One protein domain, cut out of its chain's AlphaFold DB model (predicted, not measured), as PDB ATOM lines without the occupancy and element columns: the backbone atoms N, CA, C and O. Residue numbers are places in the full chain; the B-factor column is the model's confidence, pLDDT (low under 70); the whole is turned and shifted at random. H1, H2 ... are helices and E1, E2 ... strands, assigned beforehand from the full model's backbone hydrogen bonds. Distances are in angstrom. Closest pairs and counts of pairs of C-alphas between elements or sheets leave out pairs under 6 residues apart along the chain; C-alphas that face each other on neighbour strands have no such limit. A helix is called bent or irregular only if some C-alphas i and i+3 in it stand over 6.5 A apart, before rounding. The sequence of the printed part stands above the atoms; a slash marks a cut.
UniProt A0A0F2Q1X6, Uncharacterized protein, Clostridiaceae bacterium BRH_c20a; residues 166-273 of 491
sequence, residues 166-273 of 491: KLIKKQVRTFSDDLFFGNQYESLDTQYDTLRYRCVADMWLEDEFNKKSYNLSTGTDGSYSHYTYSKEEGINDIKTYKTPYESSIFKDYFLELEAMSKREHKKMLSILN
ATOM      1  N   LYS A 166     116.608   3.770  11.344       86.38
ATOM      2  CA  LYS A 166     117.802   4.178  12.075       86.38
ATOM      3  C   LYS A 166     117.539   5.473  12.834       86.38
ATOM      4  O   LYS A 166     117.101   6.460  12.248       86.38
ATOM      5  N   LEU A 167     117.835   5.482  14.132       88.06
ATOM      6  CA  LEU A 167     117.772   6.691  14.949       88.06
ATOM      7  C   LEU A 167     118.933   7.627  14.591       88.06
ATOM      8  O   LEU A 167     120.095   7.261  14.748       88.06
ATOM      9  N   ILE A 168     118.612   8.834  14.126       89.62
ATOM     10  CA  ILE A 168     119.602   9.873  13.809       89.62
ATOM     11  C   ILE A 168     119.808  10.793  15.006       89.62
ATOM     12  O   ILE A 168     120.937  11.109  15.380       89.62
ATOM     13  N   LYS A 169     118.702  11.244  15.599       89.12
ATOM     14  CA  LYS A 169     118.707  12.187  16.713       89.12
ATOM     15  C   LYS A 169     117.411  12.054  17.498       89.12
ATOM     16  O   LYS A 169     116.353  11.854  16.910       89.12
ATOM     17  N   LYS A 170     117.484  12.257  18.807       91.56
ATOM     18  CA  LYS A 170     116.328  12.572  19.644       91.56
ATOM     19  C   LYS A 170     116.664  13.747  20.549       91.56
ATOM     20  O   LYS A 170     117.833  13.952  20.877       91.56
ATOM     21  N   GLN A 171     115.666  14.536  20.909       91.75
ATOM     22  CA  GLN A 171     115.827  15.633  21.856       91.75
ATOM     23  C   GLN A 171     114.507  15.901  22.571       91.75
ATOM     24  O   GLN A 171     113.439  15.600  22.045       91.75
ATOM     25  N   VAL A 172     114.592  16.530  23.733       91.38
ATOM     26  CA  VAL A 172     113.446  17.117  24.423       91.38
ATOM     27  C   VAL A 172     113.727  18.598  24.638       91.38
ATOM     28  O   VAL A 172     114.875  18.992  24.854       91.38
ATOM     29  N   ARG A 173     112.697  19.429  24.506       89.56
ATOM     30  CA  ARG A 173     112.783  20.877  24.704       89.56
ATOM     31  C   ARG A 173     111.586  21.373  25.496       89.56
ATOM     32  O   ARG A 173     110.458  20.941  25.263       89.56
ATOM     33  N   THR A 174     111.850  22.334  26.367       87.56
ATOM     34  CA  THR A 174     110.831  23.152  27.023       87.56
ATOM     35  C   THR A 174     110.764  24.478  26.286       87.56
ATOM     36  O   THR A 174     111.802  25.096  26.038       87.56
ATOM     37  N   PHE A 175     109.569  24.909  25.892       79.38
ATOM     38  CA  PHE A 175     109.407  26.194  25.220       79.38
ATOM     39  C   PHE A 175     109.579  27.322  26.237       79.38
ATOM     40  O   PHE A 175     108.776  27.484  27.147       79.38
ATOM     41  N   SER A 176     110.662  28.088  26.095       70.50
ATOM     42  CA  SER A 176     110.943  29.242  26.950       70.50
ATOM     43  C   SER A 176     110.083  30.452  26.612       70.50
ATOM     44  O   SER A 176     109.941  31.329  27.451       70.50
ATOM     45  N   ASP A 177     109.532  30.510  25.401       68.19
ATOM     46  CA  ASP A 177     108.727  31.637  24.928       68.19
ATOM     47  C   ASP A 177     107.503  31.830  25.835       68.19
ATOM     48  O   ASP A 177     107.284  32.923  26.354       68.19
ATOM     49  N   ASP A 178     106.811  30.736  26.165       66.38
ATOM     50  CA  ASP A 178     105.676  30.723  27.098       66.38
ATOM     51  C   ASP A 178     106.079  31.145  28.527       66.38
ATOM     52  O   ASP A 178     105.262  31.668  29.284       66.38
ATOM     53  N   LEU A 179     107.354  30.973  28.898       70.81
ATOM     54  CA  LEU A 179     107.907  31.425  30.181       70.81
ATOM     55  C   LEU A 179     108.340  32.900  30.142       70.81
ATOM     56  O   LEU A 179     108.350  33.562  31.179       70.81
ATOM     57  N   PHE A 180     108.709  33.411  28.965       65.25
ATOM     58  CA  PHE A 180     109.211  34.771  28.771       65.25
ATOM     59  C   PHE A 180     108.080  35.792  28.651       65.25
ATOM     60  O   PHE A 180     108.171  36.874  29.226       65.25
ATOM     61  N   PHE A 181     106.996  35.437  27.953       64.06
ATOM     62  CA  PHE A 181     105.801  36.285  27.857       64.06
ATOM     63  C   PHE A 181     105.015  36.360  29.178       64.06
ATOM     64  O   PHE A 181     104.106  37.174  29.314       64.06
ATOM     65  N   GLY A 182     105.437  35.588  30.185       64.56
ATOM     66  CA  GLY A 182     105.074  35.792  31.575       64.56
ATOM     67  C   GLY A 182     103.620  35.457  31.879       64.56
ATOM     68  O   GLY A 182     103.029  34.522  31.343       64.56
ATOM     69  N   ASN A 183     103.061  36.198  32.827       80.38
ATOM     70  CA  ASN A 183     101.707  35.987  33.287       80.38
ATOM     71  C   ASN A 183     100.683  36.637  32.354       80.38
ATOM     72  O   ASN A 183     100.347  37.795  32.565       80.38
ATOM     73  N   GLN A 184     100.186  35.887  31.364       80.62
ATOM     74  CA  GLN A 184      99.269  36.400  30.332       80.62
ATOM     75  C   GLN A 184      98.038  37.119  30.894       80.62
ATOM     76  O   GLN A 184      97.566  38.071  30.286       80.62
ATOM     77  N   TYR A 185      97.547  36.684  32.055       87.81
ATOM     78  CA  TYR A 185      96.356  37.257  32.675       87.81
ATOM     79  C   TYR A 185      96.666  38.319  33.731       87.81
ATOM     80  O   TYR A 185      95.746  38.841  34.334       87.81
ATOM     81  N   GLU A 186      97.937  38.597  34.039       88.94
ATOM     82  CA  GLU A 186      98.324  39.493  35.144       88.94
ATOM     83  C   GLU A 186      97.652  39.152  36.504       88.94
ATOM     84  O   GLU A 186      97.520  39.997  37.386       88.94
ATOM     85  N   SER A 187      97.263  37.886  36.697       94.06
ATOM     86  CA  SER A 187      96.563  37.358  37.880       94.06
ATOM     87  C   SER A 187      97.506  36.627  38.833       94.06
ATOM     88  O   SER A 187      98.314  35.807  38.387       94.06
ATOM     89  N   LEU A 188      97.383  36.814  40.150       95.44
ATOM     90  CA  LEU A 188      98.177  36.017  41.101       95.44
ATOM     91  C   LEU A 188      97.925  34.507  40.943       95.44
ATOM     92  O   LEU A 188      98.865  33.727  41.099       95.44
ATOM     93  N   ASP A 189      96.705  34.086  40.596       92.56
ATOM     94  CA  ASP A 189      96.323  32.664  40.493       92.56
ATOM     95  C   ASP A 189      96.920  31.911  39.293       92.56
ATOM     96  O   ASP A 189      96.968  30.682  39.300       92.56
ATOM     97  N   THR A 190      97.426  32.640  38.297       90.94
ATOM     98  CA  THR A 190      98.067  32.052  37.118       90.94
ATOM     99  C   THR A 190      99.565  32.312  37.093       90.94
ATOM    100  O   THR A 190     100.273  31.664  36.329       90.94
ATOM    101  N   GLN A 191     100.098  33.188  37.954       90.31
ATOM    102  CA  GLN A 191     101.525  33.523  38.010       90.31
ATOM    103  C   GLN A 191     102.455  32.294  38.025       90.31
ATOM    104  O   GLN A 191     103.502  32.322  37.373       90.31
ATOM    105  N   TYR A 192     102.059  31.225  38.719       90.94
ATOM    106  CA  TYR A 192     102.804  29.969  38.843       90.94
ATOM    107  C   TYR A 192     102.035  28.786  38.237       90.94
ATOM    108  O   TYR A 192     102.115  27.666  38.744       90.94
ATOM    109  N   ASP A 193     101.262  29.027  37.174       88.31
ATOM    110  CA  ASP A 193     100.488  27.976  36.518       88.31
ATOM    111  C   ASP A 193     101.398  26.898  35.912       88.31
ATOM    112  O   ASP A 193     102.357  27.155  35.180       88.31
ATOM    113  N   THR A 194     101.052  25.655  36.220       86.44
ATOM    114  CA  THR A 194     101.749  24.440  35.814       86.44
ATOM    115  C   THR A 194     101.590  24.168  34.319       86.44
ATOM    116  O   THR A 194     102.443  23.514  33.728       86.44
ATOM    117  N   LEU A 195     100.533  24.694  33.688       82.75
ATOM    118  CA  LEU A 195     100.260  24.493  32.259       82.75
ATOM    119  C   LEU A 195     101.202  25.279  31.332       82.75
ATOM    120  O   LEU A 195     101.269  24.989  30.140       82.75
ATOM    121  N   ARG A 196     101.982  26.226  31.868       80.06
ATOM    122  CA  ARG A 196     102.949  27.030  31.095       80.06
ATOM    123  C   ARG A 196     104.163  26.236  30.621       80.06
ATOM    124  O   ARG A 196     104.894  26.676  29.740       80.06
ATOM    125  N   TYR A 197     104.404  25.065  31.202       83.56
ATOM    126  CA  TYR A 197     105.582  24.252  30.916       83.56
ATOM    127  C   TYR A 197     105.339  23.304  29.743       83.56
ATOM    128  O   TYR A 197     105.274  22.082  29.902       83.56
ATOM    129  N   ARG A 198     105.244  23.860  28.530       85.38
ATOM    130  CA  ARG A 198     105.109  23.045  27.321       85.38
ATOM    131  C   ARG A 198     106.419  22.328  27.011       85.38
ATOM    132  O   ARG A 198     107.401  22.951  26.596       85.38
ATOM    133  N   CYS A 199     106.417  21.009  27.174       89.69
ATOM    134  CA  CYS A 199     107.552  20.148  26.851       89.69
ATOM    135  C   CYS A 199     107.229  19.332  25.598       89.69
ATOM    136  O   CYS A 199     106.184  18.686  25.534       89.69
ATOM    137  N   VAL A 200     108.125  19.351  24.610       91.31
ATOM    138  CA  VAL A 200     107.999  18.571  23.372       91.31
ATOM    139  C   VAL A 200     109.243  17.728  23.176       91.31
ATOM    140  O   VAL A 200     110.368  18.225  23.287       91.31
ATOM    141  N   ALA A 201     109.032  16.454  22.872       93.25
ATOM    142  CA  ALA A 201     110.079  15.520  22.514       93.25
ATOM    143  C   ALA A 201     110.008  15.220  21.011       93.25
ATOM    144  O   ALA A 201     108.941  14.899  20.484       93.25
ATOM    145  N   ASP A 202     111.157  15.321  20.342       94.38
ATOM    146  CA  ASP A 202     111.315  15.117  18.904       94.38
ATOM    147  C   ASP A 202     112.294  13.962  18.626       94.38
ATOM    148  O   ASP A 202     113.323  13.828  19.301       94.38
ATOM    149  N   MET A 203     112.020  13.160  17.595       94.31
ATOM    150  CA  MET A 203     112.901  12.088  17.127       94.31
ATOM    151  C   MET A 203     112.998  12.044  15.605       94.31
ATOM    152  O   MET A 203     111.998  11.905  14.907       94.31
ATOM    153  N   TRP A 204     114.231  12.054  15.102       93.19
ATOM    154  CA  TRP A 204     114.549  11.910  13.687       93.19
ATOM    155  C   TRP A 204     114.985  10.487  13.374       93.19
ATOM    156  O   TRP A 204     115.968   9.987  13.933       93.19
ATOM    157  N   LEU A 205     114.271   9.866  12.441       92.31
ATOM    158  CA  LEU A 205     114.518   8.516  11.955       92.31
ATOM    159  C   LEU A 205     114.838   8.533  10.459       92.31
ATOM    160  O   LEU A 205     114.230   9.287   9.701       92.31
ATOM    161  N   GLU A 206     115.752   7.670  10.024       89.88
ATOM    162  CA  GLU A 206     116.053   7.441   8.609       89.88
ATOM    163  C   GLU A 206     115.679   6.012   8.209       89.88
ATOM    164  O   GLU A 206     116.074   5.045   8.858       89.88
ATOM    165  N   ASP A 207     114.910   5.898   7.131       87.75
ATOM    166  CA  ASP A 207     114.593   4.650   6.451       87.75
ATOM    167  C   ASP A 207     115.496   4.535   5.225       87.75
ATOM    168  O   ASP A 207     115.208   5.087   4.155       87.75
ATOM    169  N   GLU A 208     116.627   3.850   5.398       80.69
ATOM    170  CA  GLU A 208     117.622   3.687   4.336       80.69
ATOM    171  C   GLU A 208     117.049   2.891   3.145       80.69
ATOM    172  O   GLU A 208     117.411   3.160   1.996       80.69
ATOM    173  N   PHE A 209     116.102   1.975   3.390       79.25
ATOM    174  CA  PHE A 209     115.477   1.146   2.355       79.25
ATOM    175  C   PHE A 209     114.532   1.953   1.466       79.25
ATOM    176  O   PHE A 209     114.627   1.891   0.239       79.25
ATOM    177  N   ASN A 210     113.638   2.735   2.074       81.06
ATOM    178  CA  ASN A 210     112.652   3.534   1.343       81.06
ATOM    179  C   ASN A 210     113.149   4.947   1.000       81.06
ATOM    180  O   ASN A 210     112.405   5.715   0.388       81.06
ATOM    181  N   LYS A 211     114.388   5.299   1.380       81.81
ATOM    182  CA  LYS A 211     114.998   6.634   1.218       81.81
ATOM    183  C   LYS A 211     114.128   7.765   1.784       81.81
ATOM    184  O   LYS A 211     114.047   8.847   1.198       81.81
ATOM    185  N   LYS A 212     113.479   7.508   2.918       86.69
ATOM    186  CA  LYS A 212     112.627   8.471   3.628       86.69
ATOM    187  C   LYS A 212     113.255   8.852   4.956       86.69
ATOM    188  O   LYS A 212     113.966   8.057   5.566       86.69
ATOM    189  N   SER A 213     112.945  10.048   5.428       89.31
ATOM    190  CA  SER A 213     113.245  10.446   6.801       89.31
ATOM    191  C   SER A 213     111.959  10.844   7.506       89.31
ATOM    192  O   SER A 213     111.041  11.373   6.884       89.31
ATOM    193  N   TYR A 214     111.884  10.588   8.804       92.25
ATOM    194  CA  TYR A 214     110.720  10.904   9.620       92.25
ATOM    195  C   TYR A 214     111.144  11.789  10.786       92.25
ATOM    196  O   TYR A 214     112.160  11.510  11.417       92.25
ATOM    197  N   ASN A 215     110.368  12.832  11.080       93.56
ATOM    198  CA  ASN A 215     110.439  13.535  12.360       93.56
ATOM    199  C   ASN A 215     109.174  13.223  13.154       93.56
ATOM    200  O   ASN A 215     108.083  13.587  12.724       93.56
ATOM    201  N   LEU A 216     109.324  12.545  14.280       94.75
ATOM    202  CA  LEU A 216     108.258  12.230  15.223       94.75
ATOM    203  C   LEU A 216     108.257  13.286  16.321       94.75
ATOM    204  O   LEU A 216     109.320  13.601  16.842       94.75
ATOM    205  N   SER A 217     107.084  13.788  16.695       93.75
ATOM    206  CA  SER A 217     106.933  14.792  17.748       93.75
ATOM    207  C   SER A 217     105.768  14.437  18.665       93.75
ATOM    208  O   SER A 217     104.681  14.091  18.188       93.75
ATOM    209  N   THR A 218     105.984  14.579  19.972       93.06
ATOM    210  CA  THR A 218     104.932  14.488  20.992       93.06
ATOM    211  C   THR A 218     105.111  15.543  22.076       93.06
ATOM    212  O   THR A 218     106.240  15.884  22.439       93.06
ATOM    213  N   GLY A 219     103.995  16.072  22.570       86.88
ATOM    214  CA  GLY A 219     103.951  17.065  23.637       86.88
ATOM    215  C   GLY A 219     103.299  16.547  24.916       86.88
ATOM    216  O   GLY A 219     102.735  15.454  24.966       86.88
ATOM    217  N   THR A 220     103.345  17.366  25.963       80.62
ATOM    218  CA  THR A 220     102.583  17.146  27.207       80.62
ATOM    219  C   THR A 220     101.067  17.243  27.016       80.62
ATOM    220  O   THR A 220     100.316  16.776  27.864       80.62
ATOM    221  N   ASP A 221     100.621  17.795  25.886       80.06
ATOM    222  CA  ASP A 221      99.225  17.857  25.448       80.06
ATOM    223  C   ASP A 221      98.675  16.508  24.943       80.06
ATOM    224  O   ASP A 221      97.495  16.404  24.610       80.06
ATOM    225  N   GLY A 222      99.518  15.471  24.872       80.31
ATOM    226  CA  GLY A 222      99.132  14.156  24.366       80.31
ATOM    227  C   GLY A 222      98.987  14.109  22.844       80.31
ATOM    228  O   GLY A 222      98.376  13.178  22.317       80.31
ATOM    229  N   SER A 223      99.534  15.092  22.122       86.12
ATOM    230  CA  SER A 223      99.588  15.058  20.663       86.12
ATOM    231  C   SER A 223     100.664  14.078  20.174       86.12
ATOM    232  O   SER A 223     101.771  14.010  20.711       86.12
ATOM    233  N   TYR A 224     100.351  13.320  19.121       92.44
ATOM    234  CA  TYR A 224     101.302  12.446  18.432       92.44
ATOM    235  C   TYR A 224     101.308  12.808  16.959       92.44
ATOM    236  O   TYR A 224     100.281  12.700  16.290       92.44
ATOM    237  N   SER A 225     102.451  13.234  16.435       93.00
ATOM    238  CA  SER A 225     102.561  13.607  15.028       93.00
ATOM    239  C   SER A 225     103.848  13.105  14.405       93.00
ATOM    240  O   SER A 225     104.867  12.959  15.083       93.00
ATOM    241  N   HIS A 226     103.807  12.834  13.104       92.81
ATOM    242  CA  HIS A 226     105.024  12.640  12.335       92.81
ATOM    243  C   HIS A 226     104.999  13.425  11.028       92.81
ATOM    244  O   HIS A 226     103.957  13.581  10.389       92.81
ATOM    245  N   TYR A 227     106.188  13.860  10.633       91.31
ATOM    246  CA  TYR A 227     106.480  14.527   9.374       91.31
ATOM    247  C   TYR A 227     107.322  13.580   8.528       91.31
ATOM    248  O   TYR A 227     108.355  13.100   9.000       91.31
ATOM    249  N   THR A 228     106.899  13.311   7.296       89.00
ATOM    250  CA  THR A 228     107.692  12.535   6.333       89.00
ATOM    251  C   THR A 228     108.466  13.480   5.427       89.00
ATOM    252  O   THR A 228     107.882  14.384   4.833       89.00
ATOM    253  N   TYR A 229     109.761  13.226   5.278       85.50
ATOM    254  CA  TYR A 229     110.657  13.952   4.391       85.50
ATOM    255  C   TYR A 229     111.142  13.045   3.267       85.50
ATOM    256  O   TYR A 229     111.547  11.900   3.505       85.50
ATOM    257  N   SER A 230     111.148  13.578   2.049       76.38
ATOM    258  CA  SER A 230     111.867  12.989   0.920       76.38
ATOM    259  C   SER A 230     113.103  13.834   0.597       76.38
ATOM    260  O   SER A 230     113.110  15.049   0.802       76.38
ATOM    261  N   LYS A 231     114.167  13.203   0.078       65.00
ATOM    262  CA  LYS A 231     115.402  13.917  -0.307       65.00
ATOM    263  C   LYS A 231     115.195  14.934  -1.441       65.00
ATOM    264  O   LYS A 231     116.068  15.772  -1.635       65.00
ATOM    265  N   GLU A 232     114.084  14.858  -2.173       64.88
ATOM    266  CA  GLU A 232     113.839  15.639  -3.393       64.88
ATOM    267  C   GLU A 232     112.785  16.750  -3.211       64.88
ATOM    268  O   GLU A 232     112.910  17.788  -3.853       64.88
ATOM    269  N   GLU A 233     111.797  16.593  -2.317       62.62
ATOM    270  CA  GLU A 233     110.629  17.499  -2.235       62.62
ATOM    271  C   GLU A 233     110.444  18.203  -0.873       62.62
ATOM    272  O   GLU A 233     109.565  19.052  -0.732       62.62
ATOM    273  N   GLY A 234     111.275  17.916   0.137       70.25
ATOM    274  CA  GLY A 234     111.124  18.508   1.472       70.25
ATOM    275  C   GLY A 234     110.086  17.772   2.327       70.25
ATOM    276  O   GLY A 234     110.178  16.554   2.464       70.25
ATOM    277  N   ILE A 235     109.157  18.494   2.974       74.56
ATOM    278  CA  ILE A 235     108.071  17.882   3.768       74.56
ATOM    279  C   ILE A 235     107.006  17.358   2.806       74.56
ATOM    280  O   ILE A 235     106.347  18.138   2.124       74.56
ATOM    281  N   ASN A 236     106.805  16.042   2.800       73.56
ATOM    282  CA  ASN A 236     105.879  15.373   1.890       73.56
ATOM    283  C   ASN A 236     104.515  15.071   2.532       73.56
ATOM    284  O   ASN A 236     103.512  15.035   1.828       73.56
ATOM    285  N   ASP A 237     104.470  14.791   3.839       83.62
ATOM    286  CA  ASP A 237     103.250  14.348   4.531       83.62
ATOM    287  C   ASP A 237     103.316  14.683   6.029       83.62
ATOM    288  O   ASP A 237     104.395  14.619   6.631       83.62
ATOM    289  N   ILE A 238     102.163  15.004   6.624       89.25
ATOM    290  CA  ILE A 238     101.990  15.234   8.064       89.25
ATOM    291  C   ILE A 238     100.819  14.380   8.532       89.25
ATOM    292  O   ILE A 238      99.700  14.520   8.038       89.25
ATOM    293  N   LYS A 239     101.057  13.526   9.526       90.62
ATOM    294  CA  LYS A 239     100.005  12.710  10.141       90.62
ATOM    295  C   LYS A 239      99.976  12.911  11.637       90.62
ATOM    296  O   LYS A 239     101.020  12.898  12.286       90.62
ATOM    297  N   THR A 240      98.767  13.044  12.165       91.12
ATOM    298  CA  THR A 240      98.483  13.105  13.595       91.12
ATOM    299  C   THR A 240      97.738  11.850  14.032       91.12
ATOM    300  O   THR A 240      96.953  11.277  13.274       91.12
ATOM    301  N   TYR A 241      98.000  11.411  15.256       89.75
ATOM    302  CA  TYR A 241      97.365  10.253  15.874       89.75
ATOM    303  C   TYR A 241      96.763  10.662  17.208       89.75
ATOM    304  O   TYR A 241      97.303  11.530  17.898       89.75
ATOM    305  N   LYS A 242      95.664  10.010  17.591       86.56
ATOM    306  CA  LYS A 242      95.084  10.200  18.927       86.56
ATOM    307  C   LYS A 242      95.820   9.373  19.970       86.56
ATOM    308  O   LYS A 242      95.859   9.744  21.136       86.56
ATOM    309  N   THR A 243      96.378   8.237  19.556       86.94
ATOM    310  CA  THR A 243      97.109   7.331  20.442       86.94
ATOM    311  C   THR A 243      98.344   6.764  19.740       86.94
ATOM    312  O   THR A 243      98.335   6.595  18.516       86.94
ATOM    313  N   PRO A 244      99.397   6.380  20.485       85.25
ATOM    314  CA  PRO A 244     100.596   5.795  19.887       85.25
ATOM    315  C   PRO A 244     100.304   4.453  19.194       85.25
ATOM    316  O   PRO A 244     101.003   4.072  18.258       85.25
ATOM    317  N   TYR A 245      99.245   3.743  19.592       86.62
ATOM    318  CA  TYR A 245      98.869   2.436  19.041       86.62
ATOM    319  C   TYR A 245      98.361   2.500  17.593       86.62
ATOM    320  O   TYR A 245      98.474   1.516  16.866       86.62
ATOM    321  N   GLU A 246      97.853   3.653  17.152       87.06
ATOM    322  CA  GLU A 246      97.403   3.877  15.770       87.06
ATOM    323  C   GLU A 246      98.579   4.036  14.791       87.06
ATOM    324  O   GLU A 246      98.427   3.871  13.580       87.06
ATOM    325  N   SER A 247      99.777   4.321  15.307       83.25
ATOM    326  CA  SER A 247     100.937   4.726  14.507       83.25
ATOM    327  C   SER A 247     101.753   3.572  13.903       83.25
ATOM    328  O   SER A 247     102.806   3.795  13.302       83.25
ATOM    329  N   SER A 248     101.261   2.331  14.015       84.50
ATOM    330  CA  SER A 248     101.889   1.113  13.480       84.50
ATOM    331  C   SER A 248     103.378   0.996  13.850       84.50
ATOM    332  O   SER A 248     103.699   0.682  14.994       84.50
ATOM    333  N   ILE A 249     104.287   1.256  12.902       86.56
ATOM    334  CA  ILE A 249     105.742   1.120  13.071       86.56
ATOM    335  C   ILE A 249     106.340   2.153  14.034       86.56
ATOM    336  O   ILE A 249     107.441   1.946  14.538       86.56
ATOM    337  N   PHE A 250     105.630   3.254  14.297       90.00
ATOM    338  CA  PHE A 250     106.104   4.333  15.163       90.00
ATOM    339  C   PHE A 250     105.695   4.177  16.627       90.00
ATOM    340  O   PHE A 250     106.141   4.962  17.462       90.00
ATOM    341  N   LYS A 251     104.896   3.158  16.962       89.06
ATOM    342  CA  LYS A 251     104.329   2.979  18.304       89.06
ATOM    343  C   LYS A 251     105.400   3.055  19.397       89.06
ATOM    344  O   LYS A 251     105.296   3.878  20.299       89.06
ATOM    345  N   ASP A 252     106.444   2.238  19.290       85.25
ATOM    346  CA  ASP A 252     107.488   2.142  20.322       85.25
ATOM    347  C   ASP A 252     108.408   3.375  20.359       85.25
ATOM    348  O   ASP A 252     109.146   3.578  21.321       85.25
ATOM    349  N   TYR A 253     108.392   4.190  19.304       90.00
ATOM    350  CA  TYR A 253     109.113   5.458  19.250       90.00
ATOM    351  C   TYR A 253     108.308   6.577  19.910       90.00
ATOM    352  O   TYR A 253     108.868   7.372  20.658       90.00
ATOM    353  N   PHE A 254     106.989   6.609  19.692       91.94
ATOM    354  CA  PHE A 254     106.105   7.547  20.378       91.94
ATOM    355  C   PHE A 254     106.015   7.275  21.876       91.94
ATOM    356  O   PHE A 254     106.011   8.232  22.635       91.94
ATOM    357  N   LEU A 255     106.006   6.009  22.305       87.75
ATOM    358  CA  LEU A 255     106.057   5.666  23.732       87.75
ATOM    359  C   LEU A 255     107.361   6.161  24.384       87.75
ATOM    360  O   LEU A 255     107.323   6.775  25.447       87.75
ATOM    361  N   GLU A 256     108.503   5.998  23.700       87.75
ATOM    362  CA  GLU A 256     109.783   6.559  24.160       87.75
ATOM    363  C   GLU A 256     109.740   8.092  24.239       87.75
ATOM    364  O   GLU A 256     110.168   8.667  25.240       87.75
ATOM    365  N   LEU A 257     109.209   8.759  23.213       91.50
ATOM    366  CA  LEU A 257     109.087  10.215  23.196       91.50
ATOM    367  C   LEU A 257     108.120  10.744  24.269       91.50
ATOM    368  O   LEU A 257     108.398  11.774  24.879       91.50
ATOM    369  N   GLU A 258     107.015  10.044  24.528       90.00
ATOM    370  CA  GLU A 258     106.045  10.395  25.569       90.00
ATOM    371  C   GLU A 258     106.687  10.298  26.961       90.00
ATOM    372  O   GLU A 258     106.506  11.179  27.801       90.00
ATOM    373  N   ALA A 259     107.493   9.261  27.207       85.94
ATOM    374  CA  ALA A 259     108.259   9.143  28.444       85.94
ATOM    375  C   ALA A 259     109.259  10.302  28.605       85.94
ATOM    376  O   ALA A 259     109.352  10.895  29.680       85.94
ATOM    377  N   MET A 260     109.963  10.673  27.526       88.94
ATOM    378  CA  MET A 260     110.895  11.806  27.529       88.94
ATOM    379  C   MET A 260     110.191  13.140  27.821       88.94
ATOM    380  O   MET A 260     110.674  13.915  28.650       88.94
ATOM    381  N   SER A 261     109.049  13.416  27.181       90.94
ATOM    382  CA  SER A 261     108.304  14.666  27.390       90.94
ATOM    383  C   SER A 261     107.743  14.760  28.812       90.94
ATOM    384  O   SER A 261     107.898  15.795  29.462       90.94
ATOM    385  N   LYS A 262     107.177  13.666  29.343       88.12
ATOM    386  CA  LYS A 262     106.686  13.589  30.730       88.12
ATOM    387  C   LYS A 262     107.803  13.771  31.749       88.12
ATOM    388  O   LYS A 262     107.604  14.449  32.756       88.12
ATOM    389  N   ARG A 263     108.982  13.199  31.497       86.25
ATOM    390  CA  ARG A 263     110.148  13.345  32.376       86.25
ATOM    391  C   ARG A 263     110.644  14.788  32.431       86.25
ATOM    392  O   ARG A 263     110.858  15.304  33.528       86.25
ATOM    393  N   GLU A 264     110.782  15.450  31.282       90.12
ATOM    394  CA  GLU A 264     111.172  16.867  31.259       90.12
ATOM    395  C   GLU A 264     110.101  17.739  31.924       90.12
ATOM    396  O   GLU A 264     110.435  18.620  32.713       90.12
ATOM    397  N   HIS A 265     108.816  17.435  31.717       89.38
ATOM    398  CA  HIS A 265     107.726  18.125  32.403       89.38
ATOM    399  C   HIS A 265     107.801  17.957  33.929       89.38
ATOM    400  O   HIS A 265     107.781  18.949  34.653       89.38
ATOM    401  N   LYS A 266     107.991  16.730  34.436       88.94
ATOM    402  CA  LYS A 266     108.185  16.452  35.875       88.94
ATOM    403  C   LYS A 266     109.372  17.232  36.444       88.94
ATOM    404  O   LYS A 266     109.282  17.789  37.536       88.94
ATOM    405  N   LYS A 267     110.470  17.334  35.692       89.38
ATOM    406  CA  LYS A 267     111.630  18.158  36.062       89.38
ATOM    407  C   LYS A 267     111.272  19.646  36.115       89.38
ATOM    408  O   LYS A 267     111.618  20.296  37.098       89.38
ATOM    409  N   MET A 268     110.556  20.185  35.130       91.19
ATOM    410  CA  MET A 268     110.098  21.582  35.159       91.19
ATOM    411  C   MET A 268     109.176  21.862  36.349       91.19
ATOM    412  O   MET A 268     109.373  22.842  37.064       91.19
ATOM    413  N   LEU A 269     108.238  20.956  36.627       91.75
ATOM    414  CA  LEU A 269     107.379  21.035  37.803       91.75
ATOM    415  C   LEU A 269     108.189  20.964  39.104       91.75
ATOM    416  O   LEU A 269     107.899  21.695  40.041       91.75
ATOM    417  N   SER A 270     109.247  20.150  39.175       91.31
ATOM    418  CA  SER A 270     110.119  20.105  40.360       91.31
ATOM    419  C   SER A 270     110.839  21.434  40.612       91.31
ATOM    420  O   SER A 270     110.944  21.863  41.761       91.31
ATOM    421  N   ILE A 271     111.258  22.125  39.543       92.56
ATOM    422  CA  ILE A 271     111.833  23.472  39.623       92.56
ATOM    423  C   ILE A 271     110.774  24.450  40.132       92.56
ATOM    424  O   ILE A 271     111.048  25.196  41.072       92.56
ATOM    425  N   LEU A 272     109.565  24.398  39.563       92.44
ATOM    426  CA  LEU A 272     108.427  25.207  39.995       92.44
ATOM    427  C   LEU A 272     108.055  24.938  41.455       92.44
ATOM    428  O   LEU A 272     107.692  25.864  42.168       92.44
ATOM    429  N   ASN A 273     108.153  23.705  41.944       94.44
ATOM    430  CA  ASN A 273     107.783  23.386  43.319       94.44
ATOM    431  C   ASN A 273     108.723  24.034  44.348       94.44
ATOM    432  O   ASN A 273     108.315  24.298  45.480       94.44
TER     433      ASN A 273
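What this domain is: This is residues 166 to 273 of the 491 residues of an uncharacterized protein of Clostridiaceae bacterium BRH_c20a (UniProt A0A0F2Q1X6). A twisted sheet of five strands has the long helix H2 packed on one face, chiefly over E1, E2 and E3. Between E1 and E2 the chain makes a long arm past one end of the sheet, with the short H1 at its start and residues 184 to 189 sticking out. The 108 printed residues hold E1, H1, E2, E3, E4, E5 and H2 in that order; the sheet runs E1 E2 E3 E4 E5, all antiparallel, and the class is mixed, in two layers. The whole is loose, with a radius of gyration of the C-alphas of 16.3 A and spans of 54 by 26 by 23 A, the arm adding to the length.

How they stand to each other: Edge strand E1, residues 166 to 174, is antiparallel to E2, residues 199 to 207, with N 171 and O 202 2.9 A apart, within hydrogen-bond range. H1, residues 177 to 180, is not on the sheet. E2, E3, residues 212 to 219, E4, residues 224 to 230, and E5, residues 234 to 241, form a meander of hairpins, each strand the antiparallel neighbour of the one before; within range are N 203 and O 216 at 2.8 A, N 215 and O 227 at 2.9 A, and N 228 and O 237 at 2.9 A. H2, residues 244 to 273, is on the sheet at a height of 7.5 A; its closest C-alphas to E2 are those of Ser 261 and Ala 201, 5.3 A. On the local plane it stands at 32 degrees to E1, only just slantwise to the strands. In H2, 20 of 26 O i to N i+4 pairs are within range; H1 is too short for one.

Where its parts are: E1 begins at C-alpha 166 (117.802, 4.178, 12.075) and is 25.1 A long; H1 is 5.0 A. E2 is 26.6 A, E3 23.4 A, E4 20.5 A and E5 21.6 A. H2, 30.2 A, ends at C-alpha 273 (107.783, 23.386, 43.319); it is irregular, with C-alphas 246 and 249 9.2 A apart, and has a kink of 118 degrees near residue 251.

The domain as a whole: The farthest C-alphas, of Leu 188 and Phe 209, are 54.9 A apart. The printed part has no cut; the link H1 to E2, 18 residues, is long and the others are tight. Mean pLDDT of the printed part is 85.9, with residues 177 to 178, 180 to 182 and 231 to 233 under 70.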